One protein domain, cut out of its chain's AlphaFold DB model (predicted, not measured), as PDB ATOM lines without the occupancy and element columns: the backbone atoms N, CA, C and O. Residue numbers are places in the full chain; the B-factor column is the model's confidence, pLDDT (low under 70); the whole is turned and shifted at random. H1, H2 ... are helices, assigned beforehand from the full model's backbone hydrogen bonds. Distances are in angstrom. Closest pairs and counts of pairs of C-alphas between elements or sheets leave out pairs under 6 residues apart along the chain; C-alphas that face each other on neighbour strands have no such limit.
ATOM      1  N   PHE A   6     123.319  55.429 150.341       68.56
ATOM      2  CA  PHE A   6     123.961  56.745 150.409       68.56
ATOM      3  C   PHE A   6     123.817  57.527 149.100       68.56
ATOM      4  O   PHE A   6     123.306  58.641 149.094       68.56
ATOM      5  N   PHE A   7     124.184  56.913 147.980       72.81
ATOM      6  CA  PHE A   7     124.079  57.545 146.669       72.81
ATOM      7  C   PHE A   7     122.661  57.761 146.196       72.81
ATOM      8  O   PHE A   7     122.371  58.780 145.585       72.81
ATOM      9  N   VAL A   8     121.771  56.813 146.491       74.00
ATOM     10  CA  VAL A   8     120.338  56.967 146.236       74.00
ATOM     11  C   VAL A   8     119.840  58.246 146.910       74.00
ATOM     12  O   VAL A   8     119.177  59.059 146.277       74.00
ATOM     13  N   LYS A   9     120.224  58.458 148.175       75.50
ATOM     14  CA  LYS A   9     119.894  59.670 148.927       75.50
ATOM     15  C   LYS A   9     120.562  60.910 148.345       75.50
ATOM     16  O   LYS A   9     119.872  61.903 148.153       75.50
ATOM     17  N   LEU A  10     121.866  60.858 148.066       80.00
ATOM     18  CA  LEU A  10     122.622  61.980 147.508       80.00
ATOM     19  C   LEU A  10     122.037  62.425 146.163       80.00
ATOM     20  O   LEU A  10     121.757  63.604 145.997       80.00
ATOM     21  N   ARG A  11     121.767  61.488 145.249       82.75
ATOM     22  CA  ARG A  11     121.141  61.744 143.946       82.75
ATOM     23  C   ARG A  11     119.753  62.343 144.088       82.75
ATOM     24  O   ARG A  11     119.485  63.389 143.511       82.75
ATOM     25  N   SER A  12     118.883  61.719 144.879       78.88
ATOM     26  CA  SER A  12     117.514  62.204 145.053       78.88
ATOM     27  C   SER A  12     117.449  63.590 145.713       78.88
ATOM     28  O   SER A  12     116.622  64.413 145.327       78.88
ATOM     29  N   GLN A  13     118.321  63.876 146.685       80.94
ATOM     30  CA  GLN A  13     118.343  65.164 147.389       80.94
ATOM     31  C   GLN A  13     119.027  66.260 146.568       80.94
ATOM     32  O   GLN A  13     118.526  67.382 146.531       80.94
ATOM     33  N   TYR A  14     120.101  65.927 145.846       86.62
ATOM     34  CA  TYR A  14     120.698  66.827 144.863       86.62
ATOM     35  C   TYR A  14     119.693  67.206 143.773       86.62
ATOM     36  O   TYR A  14     119.566  68.381 143.445       86.62
ATOM     37  N   LEU A  15     118.922  66.237 143.267       85.69
ATOM     38  CA  LEU A  15     117.914  66.508 142.248       85.69
ATOM     39  C   LEU A  15     116.825  67.463 142.754       85.69
ATOM     40  O   LEU A  15     116.483  68.417 142.063       85.69
ATOM     41  N   PHE A  16     116.319  67.249 143.974       84.25
ATOM     42  CA  PHE A  16     115.379  68.188 144.595       84.25
ATOM     43  C   PHE A  16     115.971  69.597 144.677       84.25
ATOM     44  O   PHE A  16     115.320  70.583 144.334       84.25
ATOM     45  N   TRP A  17     117.219  69.696 145.132       87.75
ATOM     46  CA  TRP A  17     117.905  70.972 145.225       87.75
ATOM     47  C   TRP A  17     118.071  71.643 143.854       87.75
ATOM     48  O   TRP A  17     117.891  72.857 143.773       87.75
ATOM     49  N   PHE A  18     118.358  70.872 142.801       90.25
ATOM     50  CA  PHE A  18     118.545  71.376 141.440       90.25
ATOM     51  C   PHE A  18     117.237  71.955 140.911       90.25
ATOM     52  O   PHE A  18     117.191  73.122 140.539       90.25
ATOM     53  N   ILE A  19     116.155  71.178 141.006       88.19
ATOM     54  CA  ILE A  19     114.803  71.597 140.621       88.19
ATOM     55  C   ILE A  19     114.402  72.874 141.357       88.19
ATOM     56  O   ILE A  19     113.923  73.823 140.741       88.19
ATOM     57  N   ARG A  20     114.629  72.931 142.678       88.69
ATOM     58  CA  ARG A  20     114.354  74.134 143.472       88.69
ATOM     59  C   ARG A  20     115.101  75.338 142.913       88.69
ATOM     60  O   ARG A  20     114.489  76.378 142.719       88.69
ATOM     61  N   ASN A  21     116.410  75.207 142.705       90.88
ATOM     62  CA  ASN A  21     117.225  76.302 142.196       90.88
ATOM     63  C   ASN A  21     116.740  76.755 140.825       90.88
ATOM     64  O   ASN A  21     116.643  77.957 140.624       90.88
ATOM     65  N   GLU A  22     116.356  75.830 139.950       91.69
ATOM     66  CA  GLU A  22     115.948  76.217 138.606       91.69
ATOM     67  C   GLU A  22     114.580  76.891 138.548       91.69
ATOM     68  O   GLU A  22     114.385  77.874 137.836       91.69
ATOM     69  N   LEU A  23     113.662  76.477 139.418       90.81
ATOM     70  CA  LEU A  23     112.415  77.204 139.640       90.81
ATOM     71  C   LEU A  23     112.637  78.613 140.208       90.81
ATOM     72  O   LEU A  23     111.816  79.499 139.978       90.81
ATOM     73  N   LEU A  24     113.703  78.828 140.986       91.50
ATOM     74  CA  LEU A  24     114.065  80.160 141.475       91.50
ATOM     75  C   LEU A  24     114.691  81.007 140.364       91.50
ATOM     76  O   LEU A  24     114.321  82.172 140.253       91.50
ATOM     77  N   THR A  25     115.564  80.430 139.530       91.75
ATOM     78  CA  THR A  25     116.151  81.105 138.361       91.75
ATOM     79  C   THR A  25     115.062  81.587 137.407       91.75
ATOM     80  O   THR A  25     115.002  82.770 137.093       91.75
ATOM     81  N   GLN A  26     114.127  80.713 137.028       91.31
ATOM     82  CA  GLN A  26     113.017  81.090 136.147       91.31
ATOM     83  C   GLN A  26     112.131  82.186 136.757       91.31
ATOM     84  O   GLN A  26     111.615  83.048 136.045       91.31
ATOM     85  N   GLU A  27     111.916  82.167 138.076       91.69
ATOM     86  CA  GLU A  27     111.161  83.229 138.747       91.69
ATOM     87  C   GLU A  27     111.940  84.553 138.738       91.69
ATOM     88  O   GLU A  27     111.341  85.601 138.505       91.69
ATOM     89  N   MET A  28     113.261  84.515 138.934       93.75
ATOM     90  CA  MET A  28     114.124  85.694 138.811       93.75
ATOM     91  C   MET A  28     114.053  86.286 137.405       93.75
ATOM     92  O   MET A  28     113.778  87.472 137.280       93.75
ATOM     93  N   GLU A  29     114.198  85.468 136.362       93.12
ATOM     94  CA  GLU A  29     114.105  85.908 134.963       93.12
ATOM     95  C   GLU A  29     112.750  86.566 134.660       93.12
ATOM     96  O   GLU A  29     112.672  87.583 133.968       93.12
ATOM     97  N   ARG A  30     111.656  86.031 135.220       92.94
ATOM     98  CA  ARG A  30     110.319  86.637 135.097       92.94
ATOM     99  C   ARG A  30     110.233  87.990 135.795       92.94
ATOM    100  O   ARG A  30     109.605  88.905 135.261       92.94
ATOM    101  N   GLU A  31     110.809  88.123 136.984       93.44
ATOM    102  CA  GLU A  31     110.839  89.397 137.710       93.44
ATOM    103  C   GLU A  31     111.747  90.427 137.021       93.44
ATOM    104  O   GLU A  31     111.365  91.591 136.909       93.44
ATOM    105  N   GLU A  32     112.880  90.002 136.463       93.00
ATOM    106  CA  GLU A  32     113.762  90.837 135.641       93.00
ATOM    107  C   GLU A  32     113.060  91.308 134.364       93.00
ATOM    108  O   GLU A  32     113.121  92.489 134.023       93.00
ATOM    109  N   ALA A  33     112.317  90.433 133.685       93.69
ATOM    110  CA  ALA A  33     111.527  90.811 132.517       93.69
ATOM    111  C   ALA A  33     110.450  91.854 132.863       93.69
ATOM    112  O   ALA A  33     110.275  92.833 132.130       93.69
ATOM    113  N   LYS A  34     109.758  91.698 134.003       93.44
ATOM    114  CA  LYS A  34     108.796  92.700 134.495       93.44
ATOM    115  C   LYS A  34     109.491  94.029 134.762       93.44
ATOM    116  O   LYS A  34     109.011  95.048 134.266       93.44
ATOM    117  N   LEU A  35     110.617  94.010 135.475       91.75
ATOM    118  CA  LEU A  35     111.424  95.190 135.784       91.75
ATOM    119  C   LEU A  35     111.861  95.921 134.505       91.75
ATOM    120  O   LEU A  35     111.644  97.124 134.386       91.75
ATOM    121  N   ASN A  36     112.376  95.187 133.516       90.38
ATOM    122  CA  ASN A  36     112.814  95.727 132.226       90.38
ATOM    123  C   ASN A  36     111.655  96.283 131.379       90.38
ATOM    124  O   ASN A  36     111.857  97.177 130.562       90.38
ATOM    125  N   SER A  37     110.432  95.784 131.580       91.00
ATOM    126  CA  SER A  37     109.227  96.264 130.891       91.00
ATOM    127  C   SER A  37     108.560  97.484 131.548       91.00
ATOM    128  O   SER A  37     107.584  98.018 131.008       91.00
ATOM    129  N   LEU A  38     109.041  97.936 132.717       90.62
ATOM    130  CA  LEU A  38     108.465  99.081 133.421       90.62
ATOM    131  C   LEU A  38     108.758 100.391 132.686       90.62
ATOM    132  O   LEU A  38     109.870 100.914 132.707       90.62
ATOM    133  N   ASP A  39     107.709 100.976 132.115       89.56
ATOM    134  CA  ASP A  39     107.772 102.281 131.464       89.56
ATOM    135  C   ASP A  39     107.460 103.410 132.467       89.56
ATOM    136  O   ASP A  39     106.329 103.477 132.970       89.56
ATOM    137  N   PRO A  40     108.406 104.328 132.750       87.25
ATOM    138  CA  PRO A  40     108.183 105.448 133.664       87.25
ATOM    139  C   PRO A  40     107.058 106.384 133.210       87.25
ATOM    140  O   PRO A  40     106.473 107.069 134.043       87.25
ATOM    141  N   LYS A  41     106.699 106.398 131.919       89.62
ATOM    142  CA  LYS A  41     105.610 107.235 131.394       89.62
ATOM    143  C   LYS A  41     104.216 106.699 131.726       89.62
ATOM    144  O   LYS A  41     103.243 107.437 131.605       89.62
ATOM    145  N   LYS A  42     104.099 105.431 132.137       89.38
ATOM    146  CA  LYS A  42     102.813 104.775 132.447       89.38
ATOM    147  C   LYS A  42     102.414 104.869 133.922       89.38
ATOM    148  O   LYS A  42     101.348 104.380 134.289       89.38
ATOM    149  N   PHE A  43     103.249 105.468 134.767       88.56
ATOM    150  CA  PHE A  43     103.045 105.520 136.213       88.56
ATOM    151  C   PHE A  43     103.347 106.913 136.763       88.56
ATOM    152  O   PHE A  43     104.211 107.623 136.256       88.56
ATOM    153  N   TYR A  44     102.685 107.284 137.858       91.19
ATOM    154  CA  TYR A  44     103.124 108.433 138.647       91.19
ATOM    155  C   TYR A  44     104.526 108.166 139.231       91.19
ATOM    156  O   TYR A  44     104.804 107.020 139.599       91.19
ATOM    157  N   PRO A  45     105.391 109.189 139.403       90.25
ATOM    158  CA  PRO A  45     106.781 108.994 139.833       90.25
ATOM    159  C   PRO A  45     106.945 108.139 141.101       90.25
ATOM    160  O   PRO A  45     107.754 107.214 141.124       90.25
ATOM    161  N   ALA A  46     106.120 108.374 142.126       90.69
ATOM    162  CA  ALA A  46     106.150 107.595 143.367       90.69
ATOM    163  C   ALA A  46     105.719 106.128 143.167       90.69
ATOM    164  O   ALA A  46     106.264 105.218 143.789       90.69
ATOM    165  N   GLN A  47     104.758 105.877 142.274       90.31
ATOM    166  CA  GLN A  47     104.292 104.526 141.956       90.31
ATOM    167  C   GLN A  47     105.334 103.756 141.135       90.31
ATOM    168  O   GLN A  47     105.537 102.567 141.375       90.31
ATOM    169  N   TYR A  48     106.010 104.432 140.202       90.88
ATOM    170  CA  TYR A  48     107.116 103.858 139.439       90.88
ATOM    171  C   TYR A  48     108.264 103.433 140.359       90.88
ATOM    172  O   TYR A  48     108.679 102.277 140.325       90.88
ATOM    173  N   GLN A  49     108.716 104.335 141.239       91.69
ATOM    174  CA  GLN A  49     109.780 104.043 142.206       91.69
ATOM    175  C   GLN A  49     109.423 102.875 143.126       91.69
ATOM    176  O   GLN A  49     110.258 102.005 143.371       91.69
ATOM    177  N   ARG A  50     108.171 102.819 143.596       93.31
ATOM    178  CA  ARG A  50     107.694 101.712 144.425       93.31
ATOM    179  C   ARG A  50     107.768 100.375 143.690       93.31
ATOM    180  O   ARG A  50     108.338  99.437 144.233       93.31
ATOM    181  N   LYS A  51     107.258 100.293 142.456       91.25
ATOM    182  CA  LYS A  51     107.323  99.060 141.653       91.25
ATOM    183  C   LYS A  51     108.759  98.635 141.372       91.25
ATOM    184  O   LYS A  51     109.081  97.460 141.503       91.25
ATOM    185  N   LEU A  52     109.620  99.589 141.019       91.69
ATOM    186  CA  LEU A  52     111.037  99.335 140.774       91.69
ATOM    187  C   LEU A  52     111.689  98.717 142.018       91.69
ATOM    188  O   LEU A  52     112.272  97.642 141.931       91.69
ATOM    189  N   SER A  53     111.485  99.326 143.189       92.94
ATOM    190  CA  SER A  53     111.990  98.793 144.457       92.94
ATOM    191  C   SER A  53     111.407  97.421 144.807       92.94
ATOM    192  O   SER A  53     112.146  96.569 145.291       92.94
ATOM    193  N   GLU A  54     110.110  97.194 144.585       93.88
ATOM    194  CA  GLU A  54     109.447  95.914 144.865       93.88
ATOM    195  C   GLU A  54     110.058  94.771 144.037       93.88
ATOM    196  O   GLU A  54     110.437  93.744 144.601       93.88
ATOM    197  N   HIS A  55     110.222  94.961 142.723       92.75
ATOM    198  CA  HIS A  55     110.817  93.948 141.846       92.75
ATOM    199  C   HIS A  55     112.307  93.722 142.148       92.75
ATOM    200  O   HIS A  55     112.737  92.573 142.231       92.75
ATOM    201  N   THR A  56     113.087  94.780 142.401       92.06
ATOM    202  CA  THR A  56     114.503  94.642 142.793       92.06
ATOM    203  C   THR A  56     114.654  93.850 144.093       92.06
ATOM    204  O   THR A  56     115.444  92.908 144.151       92.06
ATOM    205  N   LEU A  57     113.856  94.158 145.122       93.38
ATOM    206  CA  LEU A  57     113.887  93.430 146.397       93.38
ATOM    207  C   LEU A  57     113.465  91.964 146.239       93.38
ATOM    208  O   LEU A  57     114.002  91.089 146.922       93.38
ATOM    209  N   GLN A  58     112.515  91.683 145.344       92.38
ATOM    210  CA  GLN A  58     112.093  90.318 145.053       92.38
ATOM    211  C   GLN A  58     113.217  89.515 144.381       92.38
ATOM    212  O   GLN A  58     113.480  88.390 144.808       92.38
ATOM    213  N   ILE A  59     113.910  90.094 143.393       92.69
ATOM    214  CA  ILE A  59     115.065  89.467 142.728       92.69
ATOM    215  C   ILE A  59     116.183  89.202 143.741       92.69
ATOM    216  O   ILE A  59     116.674  88.077 143.832       92.69
ATOM    217  N   GLU A  60     116.526  90.183 144.582       90.38
ATOM    218  CA  GLU A  60     117.510  89.986 145.653       90.38
ATOM    219  C   GLU A  60     117.099  88.873 146.626       90.38
ATOM    220  O   GLU A  60     117.934  88.084 147.070       90.38
ATOM    221  N   GLY A  61     115.812  88.794 146.974       89.44
ATOM    222  CA  GLY A  61     115.278  87.748 147.841       89.44
ATOM    223  C   GLY A  61     115.425  86.347 147.240       89.44
ATOM    224  O   GLY A  61     115.790  85.412 147.956       89.44
ATOM    225  N   LEU A  62     115.178  86.209 145.935       90.56
ATOM    226  CA  LEU A  62     115.355  84.958 145.195       90.56
ATOM    227  C   LEU A  62     116.838  84.580 145.080       90.56
ATOM    228  O   LEU A  62     117.189  83.436 145.371       90.56
ATOM    229  N   LEU A  63     117.716  85.542 144.775       88.12
ATOM    230  CA  LEU A  63     119.167  85.334 144.722       88.12
ATOM    231  C   LEU A  63     119.711  84.840 146.072       88.12
ATOM    232  O   LEU A  63     120.422  83.842 146.152       88.12
ATOM    233  N   ARG A  64     119.295  85.458 147.181       86.38
ATOM    234  CA  ARG A  64     119.694  84.995 148.522       86.38
ATOM    235  C   ARG A  64     119.206  83.570 148.818       86.38
ATOM    236  O   ARG A  64     119.866  82.846 149.562       86.38
ATOM    237  N   ALA A  65     118.071  83.148 148.259       85.00
ATOM    238  CA  ALA A  65     117.528  81.798 148.433       85.00
ATOM    239  C   ALA A  65     118.242  80.727 147.581       85.00
ATOM    240  O   ALA A  65     118.255  79.542 147.946       85.00
ATOM    241  N   THR A  66     118.859  81.112 146.457       84.00
ATOM    242  CA  THR A  66     119.716  80.207 145.674       84.00
ATOM    243  C   THR A  66     121.085  80.004 146.332       84.00
ATOM    244  O   THR A  66     121.646  78.909 146.205       84.00
ATOM    245  N   GLU A  67     121.576  81.003 147.075       78.94
ATOM    246  CA  GLU A  67     122.803  80.951 147.890       78.94
ATOM    247  C   GLU A  67     122.619  80.218 149.224       78.94
ATOM    248  O   GLU A  67     123.524  79.524 149.687       78.94
ATOM    249  N   ARG A  68     121.458  80.380 149.869       76.50
ATOM    250  CA  ARG A  68     121.153  79.780 151.174       76.50
ATOM    251  C   ARG A  68     120.039  78.770 151.022       76.50
ATOM    252  O   ARG A  68     118.862  79.119 151.125       76.50
ATOM    253  N   PRO A  69     120.391  77.510 150.775       70.31
ATOM    254  CA  PRO A  69     119.386  76.572 150.369       70.31
ATOM    255  C   PRO A  69     118.530  76.200 151.605       70.31
ATOM    256  O   PRO A  69     119.041  76.059 152.721       70.31
ATOM    257  N   GLU A  70     117.207  76.061 151.433       70.31
ATOM    258  CA  GLU A  70     116.247  75.765 152.518       70.31
ATOM    259  C   GLU A  70     115.873  74.274 152.646       70.31
ATOM    260  O   GLU A  70     115.370  73.663 151.711       70.31
ATOM    261  N   ARG A  71     116.058  73.675 153.833       63.69
ATOM    262  CA  ARG A  71     115.964  72.211 154.067       63.69
ATOM    263  C   ARG A  71     114.574  71.575 153.890       63.69
ATOM    264  O   ARG A  71     114.445  70.370 154.095       63.69
ATOM    265  N   GLY A  72     113.538  72.342 153.541       62.50
ATOM    266  CA  GLY A  72     112.270  71.756 153.094       62.50
ATOM    267  C   GLY A  72     110.984  72.484 153.484       62.50
ATOM    268  O   GLY A  72     110.046  72.410 152.710       62.50
ATOM    269  N   GLN A  73     110.890  73.193 154.613       63.94
ATOM    270  CA  GLN A  73     109.637  73.878 155.017       63.94
ATOM    271  C   GLN A  73     109.703  75.410 154.967       63.94
ATOM    272  O   GLN A  73     108.817  76.084 155.481       63.94
ATOM    273  N   GLY A  74     110.758  75.965 154.374       72.00
ATOM    274  CA  GLY A  74     110.863  77.406 154.180       72.00
ATOM    275  C   GLY A  74     110.056  77.902 152.977       72.00
ATOM    276  O   GLY A  74     109.419  77.116 152.265       72.00
ATOM    277  N   LYS A  75     110.103  79.220 152.757       81.06
ATOM    278  CA  LYS A  75     109.363  79.937 151.707       81.06
ATOM    279  C   LYS A  75     109.621  79.369 150.310       81.06
ATOM    280  O   LYS A  75     108.718  79.368 149.484       81.06
ATOM    281  N   TYR A  76     110.835  78.886 150.067       82.94
ATOM    282  CA  TYR A  76     111.295  78.323 148.801       82.94
ATOM    283  C   TYR A  76     111.552  76.814 148.899       82.94
ATOM    284  O   TYR A  76     112.176  76.228 148.020       82.94
ATOM    285  N   GLY A  77     111.088  76.174 149.974       78.88
ATOM    286  CA  GLY A  77     111.236  74.746 150.216       78.88
ATOM    287  C   GLY A  77     110.266  73.877 149.411       78.88
ATOM    288  O   GLY A  77     109.789  74.214 148.332       78.88
ATOM    289  N   MET A  78     109.951  72.718 149.971       78.75
ATOM    290  CA  MET A  78     109.097  71.697 149.379       78.75
ATOM    291  C   MET A  78     107.708  72.204 148.955       78.75
ATOM    292  O   MET A  78     107.318  71.904 147.827       78.75
ATOM    293  N   PRO A  79     106.960  72.976 149.775       81.88
ATOM    294  CA  PRO A  79     105.645  73.462 149.362       81.88
ATOM    295  C   PRO A  79     105.713  74.347 148.113       81.88
ATOM    296  O   PRO A  79     104.867  74.227 147.233       81.88
ATOM    297  N   TYR A  80     106.751  75.183 148.010       85.44
ATOM    298  CA  TYR A  80     106.982  76.048 146.854       85.44
ATOM    299  C   TYR A  80     107.280  75.241 145.591       85.44
ATOM    300  O   TYR A  80     106.644  75.452 144.561       85.44
ATOM    301  N   VAL A  81     108.210  74.283 145.679       84.25
ATOM    302  CA  VAL A  81     108.567  73.414 144.547       84.25
ATOM    303  C   VAL A  81     107.346  72.641 144.055       84.25
ATOM    304  O   VAL A  81     107.085  72.616 142.856       84.25
ATOM    305  N   LEU A  82     106.559  72.068 144.970       82.12
ATOM    306  CA  LEU A  82     105.334  71.354 144.613       82.12
ATOM    307  C   LEU A  82     104.317  72.250 143.925       82.12
ATOM    308  O   LEU A  82     103.836  71.898 142.856       82.12
ATOM    309  N   GLN A  83     104.030  73.414 144.505       84.75
ATOM    310  CA  GLN A  83     103.085  74.355 143.920       84.75
ATOM    311  C   GLN A  83     103.492  74.736 142.490       84.75
ATOM    312  O   GLN A  83     102.650  74.770 141.597       84.75
ATOM    313  N   LYS A  84     104.781  75.010 142.258       86.06
ATOM    314  CA  LYS A  84     105.275  75.390 140.930       86.06
ATOM    315  C   LYS A  84     105.192  74.235 139.931       86.06
ATOM    316  O   LYS A  84     104.715  74.463 138.827       86.06
ATOM    317  N   LEU A  85     105.574  73.017 140.321       79.69
ATOM    318  CA  LEU A  85     105.483  71.836 139.452       79.69
ATOM    319  C   LEU A  85     104.033  71.473 139.106       79.69
ATOM    320  O   LEU A  85     103.733  71.208 137.946       79.69
ATOM    321  N   THR A  86     103.117  71.521 140.079       79.38
ATOM    322  CA  THR A  86     101.684  71.279 139.842       79.38
ATOM    323  C   THR A  86     101.077  72.316 138.897       79.38
ATOM    324  O   THR A  86     100.235  71.972 138.076       79.38
ATOM    325  N   ASN A  87     101.521  73.573 138.968       80.00
ATOM    326  CA  ASN A  87     101.063  74.616 138.048       80.00
ATOM    327  C   ASN A  87     101.650  74.480 136.632       80.00
ATOM    328  O   ASN A  87     101.085  75.043 135.700       80.00
ATOM    329  N   MET A  88     102.791  73.801 136.472       74.38
ATOM    330  CA  MET A  88     103.409  73.552 135.162       74.38
ATOM    331  C   MET A  88     102.738  72.387 134.438       74.38
ATOM    332  O   MET A  88     102.536  72.445 133.230       74.38
ATOM    333  N   ASN A  89     102.352  71.348 135.176       68.38
ATOM    334  CA  ASN A  89     101.740  70.161 134.605       68.38
ATOM    335  C   ASN A  89     100.671  69.636 135.573       68.38
ATOM    336  O   ASN A  89     101.002  69.273 136.704       68.38
ATOM    337  N   GLU A  90      99.408  69.557 135.127       61.31
ATOM    338  CA  GLU A  90      98.223  69.140 135.912       61.31
ATOM    339  C   GLU A  90      98.267  67.669 136.401       61.31
ATOM    340  O   GLU A  90      97.261  67.096 136.825       61.31
ATOM    341  N   ARG A  91      99.434  67.018 136.353       61.53
ATOM    342  CA  ARG A  91      99.657  65.660 136.857       61.53
ATOM    343  C   ARG A  91      99.752  65.620 138.383       61.53
ATOM    344  O   ARG A  91     100.310  66.500 139.036       61.53
ATOM    345  N   THR A  92      99.205  64.549 138.954       58.91
ATOM    346  CA  THR A  92      98.818  64.449 140.370       58.91
ATOM    347  C   THR A  92      99.792  63.685 141.281       58.91
ATOM    348  O   THR A  92      99.462  63.453 142.441       58.91
ATOM    349  N   ASP A  93     101.005  63.330 140.842       73.31
ATOM    350  CA  ASP A  93     101.953  62.512 141.628       73.31
ATOM    351  C   ASP A  93     103.238  63.234 142.094       73.31
ATOM    352  O   ASP A  93     104.080  62.635 142.776       73.31
ATOM    353  N   TRP A  94     103.377  64.541 141.828       75.00
ATOM    354  CA  TRP A  94     104.554  65.332 142.231       75.00
ATOM    355  C   TRP A  94     104.843  65.285 143.733       75.00
ATOM    356  O   TRP A  94     105.999  65.189 144.153       75.00
ATOM    357  N   GLU A  95     103.793  65.318 144.554       75.81
ATOM    358  CA  GLU A  95     103.914  65.292 146.010       75.81
ATOM    359  C   GLU A  95     104.578  64.005 146.509       75.81
ATOM    360  O   GLU A  95     105.492  64.049 147.341       75.81
ATOM    361  N   GLU A  96     104.161  62.855 145.984       75.00
ATOM    362  CA  GLU A  96     104.717  61.566 146.379       75.00
ATOM    363  C   GLU A  96     106.174  61.427 145.914       75.00
ATOM    364  O   GLU A  96     107.038  60.989 146.684       75.00
ATOM    365  N   LEU A  97     106.469  61.851 144.682       72.56
ATOM    366  CA  LEU A  97     107.816  61.825 144.109       72.56
ATOM    367  C   LEU A  97     108.797  62.682 144.911       72.56
ATOM    368  O   LEU A  97     109.869  62.214 145.300       72.56
ATOM    369  N   MET A  98     108.412  63.909 145.247       74.75
ATOM    370  CA  MET A  98     109.282  64.822 145.979       74.75
ATOM    371  C   MET A  98     109.420  64.434 147.465       74.75
ATOM    372  O   MET A  98     110.499  64.576 148.050       74.75
ATOM    373  N   LYS A  99     108.388  63.837 148.088       72.62
ATOM    374  CA  LYS A  99     108.504  63.244 149.439       72.62
ATOM    375  C   LYS A  99     109.502  62.082 149.451       72.62
ATOM    376  O   LYS A  99     110.317  61.951 150.376       72.62
ATOM    377  N   LYS A 100     109.488  61.242 148.411       68.69
ATOM    378  CA  LYS A 100     110.488  60.176 148.219       68.69
ATOM    379  C   LYS A 100     111.889  60.756 148.007       68.69
ATOM    380  O   LYS A 100     112.846  60.224 148.573       68.69
ATOM    381  N   ALA A 101     111.996  61.875 147.292       65.44
ATOM    382  CA  ALA A 101     113.258  62.560 147.038       65.44
ATOM    383  C   ALA A 101     113.941  63.053 148.323       65.44
ATOM    384  O   ALA A 101     115.080  62.687 148.616       65.44
ATOM    385  N   LEU A 102     113.202  63.801 149.150       65.06
ATOM    386  CA  LEU A 102     113.688  64.367 150.415       65.06
ATOM    387  C   LEU A 102     114.005  63.307 151.475       65.06
ATOM    388  O   LEU A 102     114.930  63.456 152.280       65.06
ATOM    389  N   SER A 103     113.242  62.214 151.488       65.19
ATOM    390  CA  SER A 103     113.528  61.073 152.363       65.19
ATOM    391  C   SER A 103     114.703  60.225 151.859       65.19
ATOM    392  O   SER A 103     115.282  59.467 152.639       65.19
ATOM    393  N   GLY A 104     115.056  60.352 150.571       61.06
ATOM    394  CA  GLY A 104     116.054  59.538 149.876       61.06
ATOM    395  C   GLY A 104     115.815  58.034 150.060       61.06
ATOM    396  O   GLY A 104     116.740  57.229 150.168       61.06
ATOM    397  N   SER A 105     114.540  57.666 150.178       62.88
ATOM    398  CA  SER A 105     114.085  56.300 150.429       62.88
ATOM    399  C   SER A 105     114.040  55.460 149.149       62.88
ATOM    400  O   SER A 105     114.107  54.232 149.234       62.88
ATOM    401  N   ARG A 106     113.976  56.112 147.978       63.84
ATOM    402  CA  ARG A 106     113.917  55.496 146.646       63.84
ATOM    403  C   ARG A 106     114.547  56.428 145.597       63.84
ATOM    404  O   ARG A 106     114.489  57.648 145.757       63.84
ATOM    405  N   GLN A 107     115.152  55.862 144.549       66.19
ATOM    406  CA  GLN A 107     115.578  56.636 143.374       66.19
ATOM    407  C   GLN A 107     114.368  56.993 142.506       66.19
ATOM    408  O   GLN A 107     113.376  56.257 142.483       66.19
ATOM    409  N   PHE A 108     114.475  58.098 141.774       70.19
ATOM    410  CA  PHE A 108     113.551  58.400 140.690       70.19
ATOM    411  C   PHE A 108     113.720  57.384 139.557       70.19
ATOM    412  O   PHE A 108     114.838  57.021 139.199       70.19
ATOM    413  N   GLY A 109     112.600  56.919 139.004       73.00
ATOM    414  CA  GLY A 109     112.610  56.147 137.759       73.00
ATOM    415  C   GLY A 109     112.854  57.052 136.547       73.00
ATOM    416  O   GLY A 109     112.475  58.222 136.583       73.00
ATOM    417  N   ALA A 110     113.424  56.502 135.473       77.44
ATOM    418  CA  ALA A 110     113.745  57.244 134.248       77.44
ATOM    419  C   ALA A 110     112.536  57.980 133.641       77.44
ATOM    420  O   ALA A 110     112.673  59.107 133.181       77.44
ATOM    421  N   SER A 111     111.339  57.388 133.706       78.75
ATOM    422  CA  SER A 111     110.099  58.025 133.240       78.75
ATOM    423  C   SER A 111     109.798  59.341 133.965       78.75
ATOM    424  O   SER A 111     109.432  60.318 133.321       78.75
ATOM    425  N   HIS A 112     109.991  59.387 135.286       77.88
ATOM    426  CA  HIS A 112     109.782  60.604 136.076       77.88
ATOM    427  C   HIS A 112     110.845  61.657 135.765       77.88
ATOM    428  O   HIS A 112     110.526  62.836 135.687       77.88
ATOM    429  N   VAL A 113     112.101  61.240 135.576       82.94
ATOM    430  CA  VAL A 113     113.199  62.154 135.225       82.94
ATOM    431  C   VAL A 113     112.951  62.791 133.861       82.94
ATOM    432  O   VAL A 113     113.032  64.007 133.753       82.94
ATOM    433  N   ASN A 114     112.567  62.000 132.858       83.25
ATOM    434  CA  ASN A 114     112.253  62.509 131.522       83.25
ATOM    435  C   ASN A 114     111.055  63.468 131.531       83.25
ATOM    436  O   ASN A 114     111.075  64.471 130.831       83.25
ATOM    437  N   LEU A 115     110.032  63.175 132.340       79.81
ATOM    438  CA  LEU A 115     108.883  64.066 132.503       79.81
ATOM    439  C   LEU A 115     109.273  65.388 133.174       79.81
ATOM    440  O   LEU A 115     108.796  66.441 132.779       79.81
ATOM    441  N   MET A 116     110.128  65.357 134.198       81.56
ATOM    442  CA  MET A 116     110.612  66.593 134.818       81.56
ATOM    443  C   MET A 116     111.491  67.395 133.858       81.56
ATOM    444  O   MET A 116     111.400  68.614 133.844       81.56
ATOM    445  N   ASP A 117     112.309  66.724 133.046       87.00
ATOM    446  CA  ASP A 117     113.215  67.367 132.090       87.00
ATOM    447  C   ASP A 117     112.478  68.058 130.933       87.00
ATOM    448  O   ASP A 117     112.961  69.068 130.423       87.00
ATOM    449  N   SER A 118     111.282  67.581 130.558       83.06
ATOM    450  CA  SER A 118     110.437  68.282 129.582       83.06
ATOM    451  C   SER A 118     109.854  69.596 130.106       83.06
ATOM    452  O   SER A 118     109.522  70.463 129.304       83.06
ATOM    453  N   GLU A 119     109.733  69.751 131.427       81.50
ATOM    454  CA  GLU A 119     109.213  70.967 132.073       81.50
ATOM    455  C   GLU A 119     110.341  71.891 132.566       81.50
ATOM    456  O   GLU A 119     110.213  73.115 132.572       81.50
ATOM    457  N   LEU A 120     111.459  71.302 132.997       85.19
ATOM    458  CA  LEU A 120     112.614  71.975 133.579       85.19
ATOM    459  C   LEU A 120     113.891  71.442 132.932       85.19
ATOM    460  O   LEU A 120     114.368  70.355 133.260       85.19
ATOM    461  N   THR A 121     114.462  72.232 132.028       86.62
ATOM    462  CA  THR A 121     115.667  71.858 131.285       86.62
ATOM    463  C   THR A 121     116.826  71.503 132.218       86.62
ATOM    464  O   THR A 121     117.124  72.219 133.169       86.62
ATOM    465  N   GLY A 122     117.517  70.400 131.923       88.31
ATOM    466  CA  GLY A 122     118.742  70.011 132.622       88.31
ATOM    467  C   GLY A 122     118.516  69.123 133.846       88.31
ATOM    468  O   GLY A 122     119.493  68.667 134.444       88.31
ATOM    469  N   VAL A 123     117.265  68.801 134.188       89.31
ATOM    470  CA  VAL A 123     116.921  67.836 135.245       89.31
ATOM    471  C   VAL A 123     117.537  66.472 134.963       89.31
ATOM    472  O   VAL A 123     118.124  65.863 135.864       89.31
ATOM    473  N   ARG A 124     117.447  65.991 133.721       89.75
ATOM    474  CA  ARG A 124     118.025  64.698 133.349       89.75
ATOM    475  C   ARG A 124     119.538  64.702 133.515       89.75
ATOM    476  O   ARG A 124     120.085  63.811 134.162       89.75
ATOM    477  N   ASN A 125     120.186  65.752 133.023       90.31
ATOM    478  CA  ASN A 125     121.626  65.942 133.154       90.31
ATOM    479  C   ASN A 125     122.059  65.982 134.633       90.31
ATOM    480  O   ASN A 125     123.012  65.313 135.028       90.31
ATOM    481  N   ALA A 126     121.319  66.701 135.485       90.06
ATOM    482  CA  ALA A 126     121.577  66.763 136.922       90.06
ATOM    483  C   ALA A 126     121.384  65.406 137.624       90.06
ATOM    484  O   ALA A 126     122.137  65.067 138.540       90.06
ATOM    485  N   PHE A 127     120.394  64.613 137.207       88.12
ATOM    486  CA  PHE A 127     120.141  63.279 137.751       88.12
ATOM    487  C   PHE A 127     121.243  62.273 137.390       88.12
ATOM    488  O   PHE A 127     121.691  61.508 138.256       88.12
ATOM    489  N   GLU A 128     121.657  62.270 136.122       86.50
ATOM    490  CA  GLU A 128     122.662  61.354 135.579       86.50
ATOM    491  C   GLU A 128     124.054  61.706 136.124       86.50
ATOM    492  O   GLU A 128     124.680  60.868 136.781       86.50
ATOM    493  N   ASN A 129     124.468  62.969 135.981       88.31
ATOM    494  CA  ASN A 129     125.837  63.403 136.265       88.31
ATOM    495  C   ASN A 129     126.070  63.786 137.733       88.31
ATOM    496  O   ASN A 129     127.177  63.632 138.255       88.31
ATOM    497  N   GLY A 130     125.035  64.260 138.429       89.06
ATOM    498  CA  GLY A 130     125.167  64.768 139.792       89.06
ATOM    499  C   GLY A 130     125.913  66.106 139.883       89.06
ATOM    500  O   GLY A 130     126.184  66.750 138.867       89.06
TER     501      GLY A 130
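Overview. This is residues 6 to 130 of the 328 residues of an uncharacterized protein of Alteromonas pelagimontana (UniProt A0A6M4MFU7). A long helical hairpin, H1 and H2, makes the length; H3, H4 and H6 pack on H1 beyond H2, and H5 on H6. The printed part has 125 residues with six named helices and is all helix. It is loose, with a radius of gyration of the C-alphas of 17.1 A and spans of 55, 26 and 25 A.

Along the chain. H1, residues 6 to 36, begins at C-alpha 6 (123.961, 56.745, 150.409) and spans 44.4 A. H2, residues 45 to 67, spans 33.3 A. H3 holds residues 78 to 88, H4 94 to 103, H5 110 to 119, and H6 123 to 129, ending at C-alpha 129 (125.837, 63.403, 136.265).

Arrangement. H1 touches H2 with residues 21 to 35 alone, at a shallow tilt of 14 degrees, opposite ways. Their closest C-alphas, Met 28 and Ile 59, are 5.5 A apart. O i to N i+4 pairs are within hydrogen-bond range throughout, except in H5, 5 of 6.

Size, cuts and confidence. The printed part has no cut; 16 residues are under pLDDT 70.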